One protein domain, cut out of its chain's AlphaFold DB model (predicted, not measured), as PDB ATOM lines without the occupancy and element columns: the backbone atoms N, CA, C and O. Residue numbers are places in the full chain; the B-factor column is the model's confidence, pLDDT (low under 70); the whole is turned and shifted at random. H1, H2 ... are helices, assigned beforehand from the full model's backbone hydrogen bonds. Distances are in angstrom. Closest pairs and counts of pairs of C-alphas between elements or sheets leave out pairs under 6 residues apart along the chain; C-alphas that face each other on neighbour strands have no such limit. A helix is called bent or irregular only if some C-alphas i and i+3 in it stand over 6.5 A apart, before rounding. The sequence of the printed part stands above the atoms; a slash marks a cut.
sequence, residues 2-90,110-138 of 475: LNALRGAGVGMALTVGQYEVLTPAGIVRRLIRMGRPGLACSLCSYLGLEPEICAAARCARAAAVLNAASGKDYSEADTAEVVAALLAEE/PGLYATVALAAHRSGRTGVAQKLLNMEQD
ATOM      1  N   LEU A   2     192.205 132.047 100.154       81.31
ATOM      2  CA  LEU A   2     192.427 132.239  98.707       81.31
ATOM      3  C   LEU A   2     192.974 133.622  98.313       81.31
ATOM      4  O   LEU A   2     193.903 133.698  97.516       81.31
ATOM      5  N   ASN A   3     192.468 134.704  98.911       82.19
ATOM      6  CA  ASN A   3     192.969 136.058  98.632       82.19
ATOM      7  C   ASN A   3     194.441 136.239  99.043       82.19
ATOM      8  O   ASN A   3     195.193 136.902  98.337       82.19
ATOM      9  N   ALA A   4     194.874 135.595 100.133       79.81
ATOM     10  CA  ALA A   4     196.269 135.626 100.575       79.81
ATOM     11  C   ALA A   4     197.182 134.795  99.654       79.81
ATOM     12  O   ALA A   4     198.296 135.210  99.359       79.81
ATOM     13  N   LEU A   5     196.694 133.654  99.146       81.94
ATOM     14  CA  LEU A   5     197.429 132.813  98.189       81.94
ATOM     15  C   LEU A   5     197.611 133.502  96.824       81.94
ATOM     16  O   LEU A   5     198.665 133.363  96.204       81.94
ATOM     17  N   ARG A   6     196.601 134.269  96.384       84.31
ATOM     18  CA  ARG A   6     196.593 135.015  95.112       84.31
ATOM     19  C   ARG A   6     197.405 136.308  95.137       84.31
ATOM     20  O   ARG A   6     197.636 136.881  94.077       84.31
ATOM     21  N   GLY A   7     197.819 136.784  96.311       81.81
ATOM     22  CA  GLY A   7     198.633 137.992  96.414       81.81
ATOM     23  C   GLY A   7     199.913 137.870  95.580       81.81
ATOM     24  O   GLY A   7     200.546 136.810  95.567       81.81
ATOM     25  N   ALA A   8     200.322 138.961  94.921       73.62
ATOM     26  CA  ALA A   8     201.544 139.014  94.104       73.62
ATOM     27  C   ALA A   8     202.786 138.560  94.888       73.62
ATOM     28  O   ALA A   8     203.698 137.945  94.343       73.62
ATOM     29  N   GLY A   9     202.760 138.794  96.202       74.69
ATOM     30  CA  GLY A   9     203.780 138.348  97.128       74.69
ATOM     31  C   GLY A   9     203.887 136.834  97.274       74.69
ATOM     32  O   GLY A   9     204.989 136.423  97.580       74.69
ATOM     33  N   VAL A  10     202.833 136.022  97.068       79.00
ATOM     34  CA  VAL A  10     202.799 134.543  97.247       79.00
ATOM     35  C   VAL A  10     202.847 133.783  95.921       79.00
ATOM     36  O   VAL A  10     203.544 132.771  95.831       79.00
ATOM     37  N   GLY A  11     202.155 134.285  94.896       77.94
ATOM     38  CA  GLY A  11     202.235 133.759  93.530       77.94
ATOM     39  C   GLY A  11     201.445 132.470  93.268       77.94
ATOM     40  O   GLY A  11     201.769 131.751  92.326       77.94
ATOM     41  N   MET A  12     200.417 132.148  94.065       80.81
ATOM     42  CA  MET A  12     199.512 131.020  93.796       80.81
ATOM     43  C   MET A  12     198.135 131.496  93.328       80.81
ATOM     44  O   MET A  12     197.197 131.667  94.111       80.81
ATOM     45  N   ALA A  13     197.999 131.656  92.013       81.06
ATOM     46  CA  ALA A  13     196.723 131.943  91.369       81.06
ATOM     47  C   ALA A  13     195.862 130.669  91.280       81.06
ATOM     48  O   ALA A  13     195.880 129.966  90.275       81.06
ATOM     49  N   LEU A  14     195.134 130.354  92.355       84.31
ATOM     50  CA  LEU A  14     194.195 129.226  92.403       84.31
ATOM     51  C   LEU A  14     192.746 129.702  92.260       84.31
ATOM     52  O   LEU A  14     192.327 130.664  92.919       84.31
ATOM     53  N   THR A  15     191.958 129.005  91.444       87.06
ATOM     54  CA  THR A  15     190.491 129.136  91.437       87.06
ATOM     55  C   THR A  15     189.877 128.403  92.637       87.06
ATOM     56  O   THR A  15     190.556 127.638  93.321       87.06
ATOM     57  N   VAL A  16     188.593 128.646  92.926       84.94
ATOM     58  CA  VAL A  16     187.887 127.959  94.027       84.94
ATOM     59  C   VAL A  16     187.832 126.446  93.781       84.94
ATOM     60  O   VAL A  16     188.250 125.685  94.645       84.94
ATOM     61  N   GLY A  17     187.472 126.008  92.569       86.19
ATOM     62  CA  GLY A  17     187.458 124.577  92.235       86.19
ATOM     63  C   GLY A  17     188.842 123.916  92.310       86.19
ATOM     64  O   GLY A  17     188.972 122.778  92.746       86.19
ATOM     65  N   GLN A  18     189.916 124.636  91.969       86.75
ATOM     66  CA  GLN A  18     191.281 124.120  92.139       86.75
ATOM     67  C   GLN A  18     191.693 124.000  93.612       86.75
ATOM     68  O   GLN A  18     192.469 123.113  93.957       86.75
ATOM     69  N   TYR A  19     191.199 124.891  94.475       86.00
ATOM     70  CA  TYR A  19     191.435 124.831  95.918       86.00
ATOM     71  C   TYR A  19     190.767 123.605  96.548       86.00
ATOM     72  O   TYR A  19     191.395 122.921  97.352       86.00
ATOM     73  N   GLU A  20     189.538 123.297  96.132       85.62
ATOM     74  CA  GLU A  20     188.795 122.118  96.593       85.62
ATOM     75  C   GLU A  20     189.484 120.812  96.181       85.62
ATOM     76  O   GLU A  20     189.656 119.924  97.010       85.62
ATOM     77  N   VAL A  21     189.978 120.726  94.939       88.56
ATOM     78  CA  VAL A  21     190.695 119.538  94.439       88.56
ATOM     79  C   VAL A  21     192.069 119.368  95.089       88.56
ATOM     80  O   VAL A  21     192.461 118.257  95.440       88.56
ATOM     81  N   LEU A  22     192.838 120.453  95.238       85.56
ATOM     82  CA  LEU A  22     194.189 120.383  95.804       85.56
ATOM     83  C   LEU A  22     194.161 120.110  97.313       85.56
ATOM     84  O   LEU A  22     195.121 119.550  97.845       85.56
ATOM     85  N   THR A  23     193.058 120.475  97.974       88.56
ATOM     86  CA  THR A  23     192.834 120.449  99.424       88.56
ATOM     87  C   THR A  23     193.801 121.356 100.210       88.56
ATOM     88  O   THR A  23     194.904 121.679  99.746       88.56
ATOM     89  N   PRO A  24     193.445 121.772 101.440       84.12
ATOM     90  CA  PRO A  24     194.341 122.543 102.306       84.12
ATOM     91  C   PRO A  24     195.709 121.878 102.533       84.12
ATOM     92  O   PRO A  24     196.736 122.557 102.516       84.12
ATOM     93  N   ALA A  25     195.742 120.547 102.650       85.81
ATOM     94  CA  ALA A  25     196.968 119.765 102.808       85.81
ATOM     95  C   ALA A  25     197.901 119.876 101.589       85.81
ATOM     96  O   ALA A  25     199.115 120.060 101.726       85.81
ATOM     97  N   GLY A  26     197.347 119.805 100.373       85.62
ATOM     98  CA  GLY A  26     198.124 119.957  99.141       85.62
ATOM     99  C   GLY A  26     198.673 121.373  98.963       85.62
ATOM    100  O   GLY A  26     199.791 121.543  98.472       85.62
ATOM    101  N   ILE A  27     197.943 122.389  99.429       87.19
ATOM    102  CA  ILE A  27     198.392 123.789  99.406       87.19
ATOM    103  C   ILE A  27     199.575 123.999 100.348       87.19
ATOM    104  O   ILE A  27     200.553 124.631  99.955       87.19
ATOM    105  N   VAL A  28     199.529 123.430 101.555       87.19
ATOM    106  CA  VAL A  28     200.650 123.462 102.508       87.19
ATOM    107  C   VAL A  28     201.899 122.824 101.894       87.19
ATOM    108  O   VAL A  28     202.960 123.451 101.868       87.19
ATOM    109  N   ARG A  29     201.776 121.632 101.294       85.88
ATOM    110  CA  ARG A  29     202.897 120.973 100.593       85.88
ATOM    111  C   ARG A  29     203.451 121.828  99.447       85.88
ATOM    112  O   ARG A  29     204.665 121.876  99.243       85.88
ATOM    113  N   ARG A  30     202.585 122.535  98.712       86.50
ATOM    114  CA  ARG A  30     202.991 123.432  97.620       86.50
ATOM    115  C   ARG A  30     203.700 124.687  98.135       86.50
ATOM    116  O   ARG A  30     204.726 125.052  97.571       86.50
ATOM    117  N   LEU A  31     203.227 125.289  99.229       86.75
ATOM    118  CA  LEU A  31     203.892 126.415  99.901       86.75
ATOM    119  C   LEU A  31     205.296 126.047 100.386       86.75
ATOM    120  O   LEU A  31     206.231 126.824 100.190       86.75
ATOM    121  N   ILE A  32     205.454 124.853 100.963       87.31
ATOM    122  CA  ILE A  32     206.759 124.327 101.383       87.31
ATOM    123  C   ILE A  32     207.696 124.207 100.174       87.31
ATOM    124  O   ILE A  32     208.810 124.727 100.208       87.31
ATOM    125  N   ARG A  33     207.230 123.605  99.071       85.44
ATOM    126  CA  ARG A  33     208.025 123.454  97.838       85.44
ATOM    127  C   ARG A  33     208.382 124.793  97.182       85.44
ATOM    128  O   ARG A  33     209.433 124.904  96.568       85.44
ATOM    129  N   MET A  34     207.535 125.808  97.333       85.69
ATOM    130  CA  MET A  34     207.796 127.179  96.872       85.69
ATOM    131  C   MET A  34     208.763 127.958  97.783       85.69
ATOM    132  O   MET A  34     208.949 129.155  97.574       85.69
ATOM    133  N   GLY A  35     209.346 127.321  98.806       83.62
ATOM    134  CA  GLY A  35     210.282 127.963  99.731       83.62
ATOM    135  C   GLY A  35     209.612 128.912 100.725       83.62
ATOM    136  O   GLY A  35     210.260 129.813 101.248       83.62
ATOM    137  N   ARG A  36     208.310 128.741 100.996       86.06
ATOM    138  CA  ARG A  36     207.513 129.626 101.870       86.06
ATOM    139  C   ARG A  36     206.921 128.886 103.075       86.06
ATOM    140  O   ARG A  36     205.703 128.912 103.277       86.06
ATOM    141  N   PRO A  37     207.747 128.239 103.914       85.19
ATOM    142  CA  PRO A  37     207.245 127.428 105.016       85.19
ATOM    143  C   PRO A  37     206.630 128.255 106.156       85.19
ATOM    144  O   PRO A  37     205.736 127.767 106.834       85.19
ATOM    145  N   GLY A  38     207.024 129.523 106.337       84.56
ATOM    146  CA  GLY A  38     206.400 130.408 107.334       84.56
ATOM    147  C   GLY A  38     204.906 130.637 107.071       84.56
ATOM    148  O   GLY A  38     204.090 130.483 107.973       84.56
ATOM    149  N   LEU A  39     204.540 130.903 105.810       84.75
ATOM    150  CA  LEU A  39     203.138 131.018 105.388       84.75
ATOM    151  C   LEU A  39     202.397 129.682 105.490       84.75
ATOM    152  O   LEU A  39     201.205 129.666 105.789       84.75
ATOM    153  N   ALA A  40     203.098 128.570 105.246       85.94
ATOM    154  CA  ALA A  40     202.540 127.234 105.402       85.94
ATOM    155  C   ALA A  40     202.145 126.963 106.864       85.94
ATOM    156  O   ALA A  40     201.026 126.518 107.097       85.94
ATOM    157  N   CYS A  41     202.999 127.305 107.837       84.44
ATOM    158  CA  CYS A  41     202.684 127.203 109.268       84.44
ATOM    159  C   CYS A  41     201.486 128.078 109.653       84.44
ATOM    160  O   CYS A  41     200.535 127.570 110.234       84.44
ATOM    161  N   SER A  42     201.480 129.361 109.267       85.19
ATOM    162  CA  SER A  42     200.354 130.258 109.570       85.19
ATOM    163  C   SER A  42     199.035 129.752 108.985       85.19
ATOM    164  O   SER A  42     197.989 129.879 109.616       85.19
ATOM    165  N   LEU A  43     199.076 129.158 107.789       85.00
ATOM    166  CA  LEU A  43     197.902 128.558 107.163       85.00
ATOM    167  C   LEU A  43     197.433 127.296 107.898       85.00
ATOM    168  O   LEU A  43     196.228 127.116 108.054       85.00
ATOM    169  N   CYS A  44     198.364 126.448 108.347       86.25
ATOM    170  CA  CYS A  44     198.058 125.255 109.136       86.25
ATOM    171  C   CYS A  44     197.355 125.619 110.447       86.25
ATOM    172  O   CYS A  44     196.293 125.071 110.730       86.25
ATOM    173  N   SER A  45     197.895 126.596 111.187       82.50
ATOM    174  CA  SER A  45     197.309 127.061 112.448       82.50
ATOM    175  C   SER A  45     195.961 127.755 112.237       82.50
ATOM    176  O   SER A  45     195.038 127.547 113.014       82.50
ATOM    177  N   TYR A  46     195.806 128.537 111.160       84.31
ATOM    178  CA  TYR A  46     194.542 129.216 110.849       84.31
ATOM    179  C   TYR A  46     193.414 128.247 110.463       84.31
ATOM    180  O   TYR A  46     192.259 128.487 110.797       84.31
ATOM    181  N   LEU A  47     193.735 127.176 109.730       85.06
ATOM    182  CA  LEU A  47     192.751 126.194 109.263       85.06
ATOM    183  C   LEU A  47     192.544 125.019 110.227       85.06
ATOM    184  O   LEU A  47     191.673 124.195 109.965       85.06
ATOM    185  N   GLY A  48     193.333 124.923 111.303       80.62
ATOM    186  CA  GLY A  48     193.251 123.821 112.263       80.62
ATOM    187  C   GLY A  48     193.466 122.454 111.611       80.62
ATOM    188  O   GLY A  48     192.698 121.527 111.864       80.62
ATOM    189  N   LEU A  49     194.459 122.344 110.720       84.06
ATOM    190  CA  LEU A  49     194.730 121.109 109.977       84.06
ATOM    191  C   LEU A  49     195.235 119.981 110.890       84.06
ATOM    192  O   LEU A  49     195.575 120.192 112.053       84.06
ATOM    193  N   GLU A  50     195.281 118.765 110.345       81.19
ATOM    194  CA  GLU A  50     195.792 117.596 111.061       81.19
ATOM    195  C   GLU A  50     197.217 117.826 111.597       81.19
ATOM    196  O   GLU A  50     198.056 118.419 110.905       81.19
ATOM    197  N   PRO A  51     197.524 117.308 112.800       78.19
ATOM    198  CA  PRO A  51     198.788 117.571 113.487       78.19
ATOM    199  C   PRO A  51     200.017 117.123 112.684       78.19
ATOM    200  O   PRO A  51     201.061 117.763 112.769       78.19
ATOM    201  N   GLU A  52     199.901 116.080 111.857       78.69
ATOM    202  CA  GLU A  52     200.982 115.609 110.977       78.69
ATOM    203  C   GLU A  52     201.356 116.640 109.899       78.69
ATOM    204  O   GLU A  52     202.531 116.838 109.578       78.69
ATOM    205  N   ILE A  53     200.361 117.349 109.356       81.12
ATOM    206  CA  ILE A  53     200.566 118.381 108.335       81.12
ATOM    207  C   ILE A  53     201.189 119.625 108.978       81.12
ATOM    208  O   ILE A  53     202.126 120.206 108.419       81.12
ATOM    209  N   CYS A  54     200.710 120.007 110.167       81.88
ATOM    210  CA  CYS A  54     201.272 121.105 110.953       81.88
ATOM    211  C   CYS A  54     202.738 120.832 111.327       81.88
ATOM    212  O   CYS A  54     203.597 121.697 111.140       81.88
ATOM    213  N   ALA A  55     203.041 119.609 111.771       79.75
ATOM    214  CA  ALA A  55     204.390 119.131 112.057       79.75
ATOM    215  C   ALA A  55     205.313 119.231 110.830       79.75
ATOM    216  O   ALA A  55     206.395 119.814 110.914       79.75
ATOM    217  N   ALA A  56     204.869 118.756 109.662       81.94
ATOM    218  CA  ALA A  56     205.647 118.844 108.426       81.94
ATOM    219  C   ALA A  56     205.937 120.299 108.008       81.94
ATOM    220  O   ALA A  56     207.049 120.618 107.571       81.94
ATOM    221  N   ALA A  57     204.964 121.204 108.168       83.62
ATOM    222  CA  ALA A  57     205.161 122.631 107.919       83.62
ATOM    223  C   ALA A  57     206.173 123.252 108.897       83.62
ATOM    224  O   ALA A  57     207.052 124.005 108.467       83.62
ATOM    225  N   ARG A  58     206.105 122.890 110.187       84.12
ATOM    226  CA  ARG A  58     207.060 123.324 111.222       84.12
ATOM    227  C   ARG A  58     208.481 122.834 110.933       84.12
ATOM    228  O   ARG A  58     209.400 123.652 110.943       84.12
ATOM    229  N   CYS A  59     208.667 121.566 110.554       84.75
ATOM    230  CA  CYS A  59     209.972 121.048 110.121       84.75
ATOM    231  C   CYS A  59     210.534 121.821 108.927       84.75
ATOM    232  O   CYS A  59     211.707 122.190 108.918       84.75
ATOM    233  N   ALA A  60     209.697 122.114 107.928       85.06
ATOM    234  CA  ALA A  60     210.117 122.889 106.767       85.06
ATOM    235  C   ALA A  60     210.511 124.329 107.138       85.06
ATOM    236  O   ALA A  60     211.460 124.877 106.575       85.06
ATOM    237  N   ARG A  61     209.812 124.943 108.102       86.62
ATOM    238  CA  ARG A  61     210.143 126.280 108.619       86.62
ATOM    239  C   ARG A  61     211.469 126.257 109.367       86.62
ATOM    240  O   ARG A  61     212.319 127.098 109.091       86.62
ATOM    241  N   ALA A  62     211.668 125.278 110.243       85.06
ATOM    242  CA  ALA A  62     212.921 125.075 110.958       85.06
ATOM    243  C   ALA A  62     214.106 124.846 110.001       85.06
ATOM    244  O   ALA A  62     215.136 125.505 110.127       85.06
ATOM    245  N   ALA A  63     213.941 123.996 108.983       85.12
ATOM    246  CA  ALA A  63     214.959 123.763 107.958       85.12
ATOM    247  C   ALA A  63     215.304 125.042 107.169       85.12
ATOM    248  O   ALA A  63     216.474 125.312 106.896       85.12
ATOM    249  N   ALA A  64     214.308 125.871 106.840       84.50
ATOM    250  CA  ALA A  64     214.551 127.153 106.182       84.50
ATOM    251  C   ALA A  64     215.315 128.143 107.077       84.50
ATOM    252  O   ALA A  64     216.190 128.850 106.579       84.50
ATOM    253  N   VAL A  65     215.036 128.168 108.385       83.88
ATOM    254  CA  VAL A  65     215.788 128.982 109.359       83.88
ATOM    255  C   VAL A  65     217.246 128.529 109.435       83.88
ATOM    256  O   VAL A  65     218.142 129.371 109.407       83.88
ATOM    257  N   LEU A  66     217.500 127.219 109.459       82.62
ATOM    258  CA  LEU A  66     218.856 126.656 109.481       82.62
ATOM    259  C   LEU A  66     219.662 127.039 108.233       82.62
ATOM    260  O   LEU A  66     220.813 127.460 108.350       82.62
ATOM    261  N   ASN A  67     219.038 126.973 107.056       80.56
ATOM    262  CA  ASN A  67     219.664 127.389 105.802       80.56
ATOM    263  C   ASN A  67     219.910 128.906 105.749       80.56
ATOM    264  O   ASN A  67     220.979 129.341 105.330       80.56
ATOM    265  N   ALA A  68     218.958 129.722 106.210       77.25
ATOM    266  CA  ALA A  68     219.095 131.180 106.227       77.25
ATOM    267  C   ALA A  68     220.146 131.667 107.239       77.25
ATOM    268  O   ALA A  68     220.811 132.679 107.017       77.25
ATOM    269  N   ALA A  69     220.313 130.947 108.347       67.75
ATOM    270  CA  ALA A  69     221.313 131.260 109.353       67.75
ATOM    271  C   ALA A  69     222.744 130.922 108.889       67.75
ATOM    272  O   ALA A  69     223.691 131.416 109.491       67.75
ATOM    273  N   SER A  70     222.927 130.125 107.822       61.31
ATOM    274  CA  SER A  70     224.234 129.655 107.320       61.31
ATOM    275  C   SER A  70     225.221 130.762 106.899       61.31
ATOM    276  O   SER A  70     226.374 130.449 106.628       61.31
ATOM    277  N   GLY A  71     224.795 132.029 106.843       56.78
ATOM    278  CA  GLY A  71     225.640 133.184 106.509       56.78
ATOM    279  C   GLY A  71     225.770 134.247 107.608       56.78
ATOM    280  O   GLY A  71     226.228 135.345 107.313       56.78
ATOM    281  N   LYS A  72     225.323 133.980 108.844       58.88
ATOM    282  CA  LYS A  72     225.386 134.925 109.976       58.88
ATOM    283  C   LYS A  72     226.040 134.262 111.193       58.88
ATOM    284  O   LYS A  72     225.732 133.104 111.469       58.88
ATOM    285  N   ASP A  73     226.859 135.014 111.935       57.44
ATOM    286  CA  ASP A  73     227.599 134.597 113.144       57.44
ATOM    287  C   ASP A  73     226.688 134.341 114.365       57.44
ATOM    288  O   ASP A  73     226.871 134.906 115.443       57.44
ATOM    289  N   TYR A  74     225.650 133.522 114.212       66.38
ATOM    290  CA  TYR A  74     224.854 133.067 115.349       66.38
ATOM    291  C   TYR A  74     225.521 131.860 116.006       66.38
ATOM    292  O   TYR A  74     225.924 130.922 115.316       66.38
ATOM    293  N   SER A  75     225.565 131.855 117.340       76.44
ATOM    294  CA  SER A  75     225.979 130.687 118.120       76.44
ATOM    295  C   SER A  75     225.104 129.478 117.775       76.44
ATOM    296  O   SER A  75     223.874 129.579 117.690       76.44
ATOM    297  N   GLU A  76     225.721 128.306 117.594       77.62
ATOM    298  CA  GLU A  76     224.993 127.061 117.324       77.62
ATOM    299  C   GLU A  76     223.958 126.766 118.424       77.62
ATOM    300  O   GLU A  76     222.849 126.320 118.124       77.62
ATOM    301  N   ALA A  77     224.270 127.093 119.682       79.31
ATOM    302  CA  ALA A  77     223.382 126.878 120.822       79.31
ATOM    303  C   ALA A  77     222.074 127.680 120.718       79.31
ATOM    304  O   ALA A  77     221.003 127.104 120.931       79.31
ATOM    305  N   ASP A  78     222.169 128.952 120.324       80.25
ATOM    306  CA  ASP A  78     221.025 129.859 120.186       80.25
ATOM    307  C   ASP A  78     220.138 129.417 119.020       80.25
ATOM    308  O   ASP A  78     218.912 129.382 119.110       80.25
ATOM    309  N   THR A  79     220.758 129.002 117.911       81.75
ATOM    310  CA  THR A  79     220.008 128.532 116.739       81.75
ATOM    311  C   THR A  79     219.281 127.219 117.011       81.75
ATOM    312  O   THR A  79     218.164 127.031 116.531       81.75
ATOM    313  N   ALA A  80     219.866 126.339 117.828       82.38
ATOM    314  CA  ALA A  80     219.211 125.120 118.280       82.38
ATOM    315  C   ALA A  80     218.006 125.414 119.184       82.38
ATOM    316  O   ALA A  80     216.990 124.740 119.058       82.38
ATOM    317  N   GLU A  81     218.087 126.423 120.054       83.25
ATOM    318  CA  GLU A  81     216.974 126.823 120.927       83.25
ATOM    319  C   GLU A  81     215.823 127.453 120.151       83.25
ATOM    320  O   GLU A  81     214.672 127.076 120.361       83.25
ATOM    321  N   VAL A  82     216.120 128.328 119.187       83.44
ATOM    322  CA  VAL A  82     215.097 128.904 118.299       83.44
ATOM    323  C   VAL A  82     214.393 127.808 117.500       83.44
ATOM    324  O   VAL A  82     213.166 127.795 117.403       83.44
ATOM    325  N   VAL A  83     215.151 126.864 116.939       84.75
ATOM    326  CA  VAL A  83     214.574 125.733 116.204       84.75
ATOM    327  C   VAL A  83     213.766 124.832 117.135       84.75
ATOM    328  O   VAL A  83     212.660 124.436 116.777       84.75
ATOM    329  N   ALA A  84     214.264 124.546 118.335       83.44
ATOM    330  CA  ALA A  84     213.549 123.725 119.298       83.44
ATOM    331  C   ALA A  84     212.231 124.365 119.749       83.44
ATOM    332  O   ALA A  84     211.227 123.660 119.833       83.44
ATOM    333  N   ALA A  85     212.211 125.684 119.961       82.88
ATOM    334  CA  ALA A  85     211.005 126.435 120.287       82.88
ATOM    335  C   ALA A  85     209.966 126.361 119.156       82.88
ATOM    336  O   ALA A  85     208.810 126.051 119.414       82.88
ATOM    337  N   LEU A  86     210.381 126.531 117.893       82.38
ATOM    338  CA  LEU A  86     209.488 126.416 116.727       82.38
ATOM    339  C   LEU A  86     208.867 125.020 116.566       82.38
ATOM    340  O   LEU A  86     207.777 124.880 116.013       82.38
ATOM    341  N   LEU A  87     209.578 123.978 116.992       82.19
ATOM    342  CA  LEU A  87     209.088 122.600 116.944       82.19
ATOM    343  C   LEU A  87     208.197 122.264 118.144       82.19
ATOM    344  O   LEU A  87     207.262 121.476 117.992       82.19
ATOM    345  N   ALA A  88     208.469 122.887 119.294       75.38
ATOM    346  CA  ALA A  88     207.702 122.766 120.529       75.38
ATOM    347  C   ALA A  88     206.430 123.629 120.563       75.38
ATOM    348  O   ALA A  88     205.596 123.398 121.430       75.38
ATOM    349  N   GLU A  89     206.265 124.591 119.644       70.19
ATOM    350  CA  GLU A  89     205.009 125.333 119.479       70.19
ATOM    351  C   GLU A  89     203.846 124.340 119.291       70.19
ATOM    352  O   GLU A  89     203.723 123.671 118.258       70.19
ATOM    353  N   GLU A  90     203.010 124.227 120.328       58.97
ATOM    354  CA  GLU A  90     201.747 123.505 120.273       58.97
ATOM    355  C   GLU A  90     200.778 124.295 119.390       58.97
ATOM    356  O   GLU A  90     200.621 125.512 119.528       58.97
ATOM    357  N   PRO A 110     206.648 112.171 117.598       73.44
ATOM    358  CA  PRO A 110     207.862 111.362 117.529       73.44
ATOM    359  C   PRO A 110     208.607 111.564 116.204       73.44
ATOM    360  O   PRO A 110     208.000 111.549 115.131       73.44
ATOM    361  N   GLY A 111     209.918 111.784 116.279       77.81
ATOM    362  CA  GLY A 111     210.802 111.935 115.121       77.81
ATOM    363  C   GLY A 111     210.814 113.317 114.476       77.81
ATOM    364  O   GLY A 111     211.546 113.534 113.504       77.81
ATOM    365  N   LEU A 112     210.073 114.284 115.021       84.25
ATOM    366  CA  LEU A 112     210.096 115.661 114.537       84.25
ATOM    367  C   LEU A 112     211.499 116.272 114.655       84.25
ATOM    368  O   LEU A 112     212.008 116.843 113.685       84.25
ATOM    369  N   TYR A 113     212.163 116.100 115.802       86.06
ATOM    370  CA  TYR A 113     213.514 116.620 115.994       86.06
ATOM    371  C   TYR A 113     214.526 115.868 115.134       86.06
ATOM    372  O   TYR A 113     215.406 116.502 114.553       86.06
ATOM    373  N   ALA A 114     214.367 114.551 114.973       86.69
ATOM    374  CA  ALA A 114     215.221 113.746 114.100       86.69
ATOM    375  C   ALA A 114     215.209 114.229 112.635       86.69
ATOM    376  O   ALA A 114     216.270 114.374 112.020       86.69
ATOM    377  N   THR A 115     214.033 114.553 112.080       85.94
ATOM    378  CA  THR A 115     213.935 115.055 110.693       85.94
ATOM    379  C   THR A 115     214.639 116.400 110.500       85.94
ATOM    380  O   THR A 115     215.333 116.607 109.500       85.94
ATOM    381  N   VAL A 116     214.508 117.313 111.465       87.12
ATOM    382  CA  VAL A 116     215.150 118.634 111.412       87.12
ATOM    383  C   VAL A 116     216.645 118.542 111.702       87.12
ATOM    384  O   VAL A 116     217.427 119.267 111.091       87.12
ATOM    385  N   ALA A 117     217.067 117.620 112.568       88.94
ATOM    386  CA  ALA A 117     218.475 117.359 112.832       88.94
ATOM    387  C   ALA A 117     219.222 116.924 111.565       88.94
ATOM    388  O   ALA A 117     220.319 117.415 111.302       88.94
ATOM    389  N   LEU A 118     218.612 116.078 110.731       87.19
ATOM    390  CA  LEU A 118     219.184 115.698 109.440       87.19
ATOM    391  C   LEU A 118     219.324 116.897 108.491       87.19
ATOM    392  O   LEU A 118     220.344 117.035 107.813       87.19
ATOM    393  N   ALA A 119     218.337 117.797 108.464       86.00
ATOM    394  CA  ALA A 119     218.449 119.040 107.704       86.00
ATOM    395  C   ALA A 119     219.595 119.920 108.235       86.00
ATOM    396  O   ALA A 119     220.409 120.390 107.447       86.00
ATOM    397  N   ALA A 120     219.715 120.070 109.559       87.06
ATOM    398  CA  ALA A 120     220.801 120.817 110.194       87.06
ATOM    399  C   ALA A 120     222.185 120.236 109.857       87.06
ATOM    400  O   ALA A 120     223.109 120.989 109.551       87.06
ATOM    401  N   HIS A 121     222.317 118.906 109.861       88.12
ATOM    402  CA  HIS A 121     223.558 118.224 109.506       88.12
ATOM    403  C   HIS A 121     223.955 118.473 108.045       88.12
ATOM    404  O   HIS A 121     225.100 118.827 107.777       88.12
ATOM    405  N   ARG A 122     222.999 118.388 107.108       86.50
ATOM    406  CA  ARG A 122     223.230 118.698 105.685       86.50
ATOM    407  C   ARG A 122     223.644 120.151 105.447       86.50
ATOM    408  O   ARG A 122     224.380 120.419 104.505       86.50
ATOM    409  N   SER A 123     223.211 121.071 106.306       83.75
ATOM    410  CA  SER A 123     223.644 122.474 106.293       83.75
ATOM    411  C   SER A 123     224.999 122.705 106.990       83.75
ATOM    412  O   SER A 123     225.389 123.854 107.175       83.75
ATOM    413  N   GLY A 124     225.704 121.652 107.425       82.69
ATOM    414  CA  GLY A 124     227.007 121.731 108.102       82.69
ATOM    415  C   GLY A 124     226.947 122.025 109.608       82.69
ATOM    416  O   GLY A 124     227.987 122.095 110.260       82.69
ATOM    417  N   ARG A 125     225.751 122.160 110.195       83.69
ATOM    418  CA  ARG A 125     225.542 122.522 111.611       83.69
ATOM    419  C   ARG A 125     225.433 121.285 112.486       83.69
ATOM    420  O   ARG A 125     224.355 120.914 112.962       83.69
ATOM    421  N   THR A 126     226.561 120.618 112.678       85.50
ATOM    422  CA  THR A 126     226.594 119.338 113.392       85.50
ATOM    423  C   THR A 126     226.210 119.481 114.867       85.50
ATOM    424  O   THR A 126     225.451 118.647 115.355       85.50
ATOM    425  N   GLY A 127     226.622 120.544 115.568       84.50
ATOM    426  CA  GLY A 127     226.267 120.754 116.979       84.50
ATOM    427  C   GLY A 127     224.764 120.954 117.203       84.50
ATOM    428  O   GLY A 127     224.184 120.375 118.126       84.50
ATOM    429  N   VAL A 128     224.099 121.679 116.297       85.69
ATOM    430  CA  VAL A 128     222.636 121.860 116.317       85.69
ATOM    431  C   VAL A 128     221.918 120.527 116.122       85.69
ATOM    432  O   VAL A 128     221.024 120.193 116.898       85.69
ATOM    433  N   ALA A 129     222.340 119.735 115.132       88.38
ATOM    434  CA  ALA A 129     221.767 118.416 114.871       88.38
ATOM    435  C   ALA A 129     221.853 117.496 116.102       88.38
ATOM    436  O   ALA A 129     220.884 116.821 116.450       88.38
ATOM    437  N   GLN A 130     222.985 117.520 116.809       88.19
ATOM    438  CA  GLN A 130     223.183 116.731 118.026       88.19
ATOM    439  C   GLN A 130     222.284 117.184 119.176       88.19
ATOM    440  O   GLN A 130     221.679 116.342 119.841       88.19
ATOM    441  N   LYS A 131     222.170 118.500 119.407       88.00
ATOM    442  CA  LYS A 131     221.293 119.044 120.455       88.00
ATOM    443  C   LYS A 131     219.835 118.669 120.180       88.00
ATOM    444  O   LYS A 131     219.176 118.185 121.092       88.00
ATOM    445  N   LEU A 132     219.372 118.773 118.931       88.06
ATOM    446  CA  LEU A 132     218.014 118.374 118.536       88.06
ATOM    447  C   LEU A 132     217.763 116.872 118.739       88.06
ATOM    448  O   LEU A 132     216.756 116.500 119.330       88.06
ATOM    449  N   LEU A 133     218.695 116.001 118.340       90.06
ATOM    450  CA  LEU A 133     218.560 114.555 118.569       90.06
ATOM    451  C   LEU A 133     218.553 114.178 120.054       90.06
ATOM    452  O   LEU A 133     217.923 113.196 120.430       90.06
ATOM    453  N   ASN A 134     219.229 114.942 120.913       89.00
ATOM    454  CA  ASN A 134     219.187 114.721 122.359       89.00
ATOM    455  C   ASN A 134     217.847 115.123 122.992       89.00
ATOM    456  O   ASN A 134     217.529 114.616 124.066       89.00
ATOM    457  N   MET A 135     217.084 116.009 122.344       86.75
ATOM    458  CA  MET A 135     215.742 116.416 122.778       86.75
ATOM    459  C   MET A 135     214.652 115.422 122.357       86.75
ATOM    460  O   MET A 135     213.555 115.454 122.912       86.75
ATOM    461  N   GLU A 136     214.945 114.537 121.402       87.06
ATOM    462  CA  GLU A 136     214.023 113.490 120.964       87.06
ATOM    463  C   GLU A 136     213.803 112.471 122.098       87.06
ATOM    464  O   GLU A 136     214.742 111.812 122.561       87.06
ATOM    465  N   GLN A 137     212.554 112.371 122.559       85.44
ATOM    466  CA  GLN A 137     212.158 111.482 123.658       85.44
ATOM    467  C   GLN A 137     211.989 110.035 123.188       85.44
ATOM    468  O   GLN A 137     212.275 109.106 123.944       85.44
ATOM    469  N   ASP A 138     211.541 109.850 121.944       88.44
ATOM    470  CA  ASP A 138     211.394 108.532 121.344       88.44
ATOM    471  C   ASP A 138     212.759 107.965 120.933       88.44
ATOM    472  O   ASP A 138     213.477 108.520 120.095       88.44
TER     473      ASP A 138
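What this domain is: This is residues 2 to 90 and 110 to 138 of the 475 residues of the protein "Hypothetical protein" of Corethron hystrix (UniProt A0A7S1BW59). Six helices make an up-and-down bundle, H2 to H7, each running against the one before it in the chain, with the long helix H4 in the middle, H2 and H3 packed on one side of it and H5, H6 and H7 grouped on the other. The small helix H1 sits at the far end beside the start of the kinked H2, touching no helix. The printed part has 118 residues with seven named helices, H1 to H7 in order, and no named strand; the class is all helix. The whole is compact, with a radius of gyration of the C-alphas of 15.4 A and spans of 46 by 32 by 20 A.

Where its parts are: H1, residues 2 to 6, begins at C-alpha 2 (192.427, 132.239, 98.707) and is 6.2 A long. H2, residues 16 to 33, measures 21.0 A; it is irregular, with C-alphas 21 and 24 9.2 A apart, and has a kink of 90 degrees near residue 24. H3 is residues 37 to 47, 15.2 A. H4, residues 51 to 69, runs 26.7 A from C-alpha 51 at (198.788, 117.571, 113.487). H5 is residues 76 to 88, 18.1 A, and H6 is residues 112 to 122, 16.1 A. H7, residues 126 to 135, 14.6 A, ends at C-alpha 135 (215.742, 116.416, 122.778).

How they stand to each other: H4 is the hub and touches four helices. H3 and H4 form a hairpin at a shallow tilt of 25 degrees, with the closest C-alphas, Pro 37 and Arg 61, 4.8 A apart. H2 touches H4 with residues 25 to 32 alone, closest at the C-alphas of Ile 32 and Ala 60, 6.5 A. H2, with residues 28 to 32 alone, touches H3 in a hairpin at a steep tilt of 44 degrees, closest at the C-alphas of Val 28 and Ala 40, 5.1 A. H4 and H5 form a hairpin at a shallow tilt of 19 degrees, closest at the C-alphas of Ala 62 and Val 83, 5.5 A. H6 touches H4, the same way at a shallow tilt of 26 degrees, closest at the C-alphas of Cys 59 and Val 116, 5.9 A. H6 and H7 form a hairpin at a shallow tilt of 9 degrees, with the closest C-alphas, Ala 117 and Ala 129, 4.0 A apart. H7 touches H5 at a steep tilt of 39 degrees, the same way, closest at the C-alphas of Ala 80 and Val 128, 5.1 A. H5 and H6 only just touch, with 3 pairs of C-alphas within 8 A, the closest those of Leu 87 and Leu 112, 7.4 A. H1 and H2 are close but not clearly touching, with the closest C-alphas, Leu 2 and Val 16, 7.8 A apart. H4 and H7 are apart. In H1, H3, H4, H5, H6 and H7 every O i to N i+4 pair is within hydrogen-bond range; in H2 12 of 14 are.

The domain as a whole: The two C-alphas farthest apart, those of Gly 17 and Ser 75, are 46.8 A apart. Residues 91 to 109 are not printed, and C-alphas 90 and 110 are 13.9 A apart across this cut, in the link from H5 to H6. Of the links that are printed whole, none is long. The mean pLDDT of the printed part is 82.4, with residues 69 to 74 and residue 90 under 70.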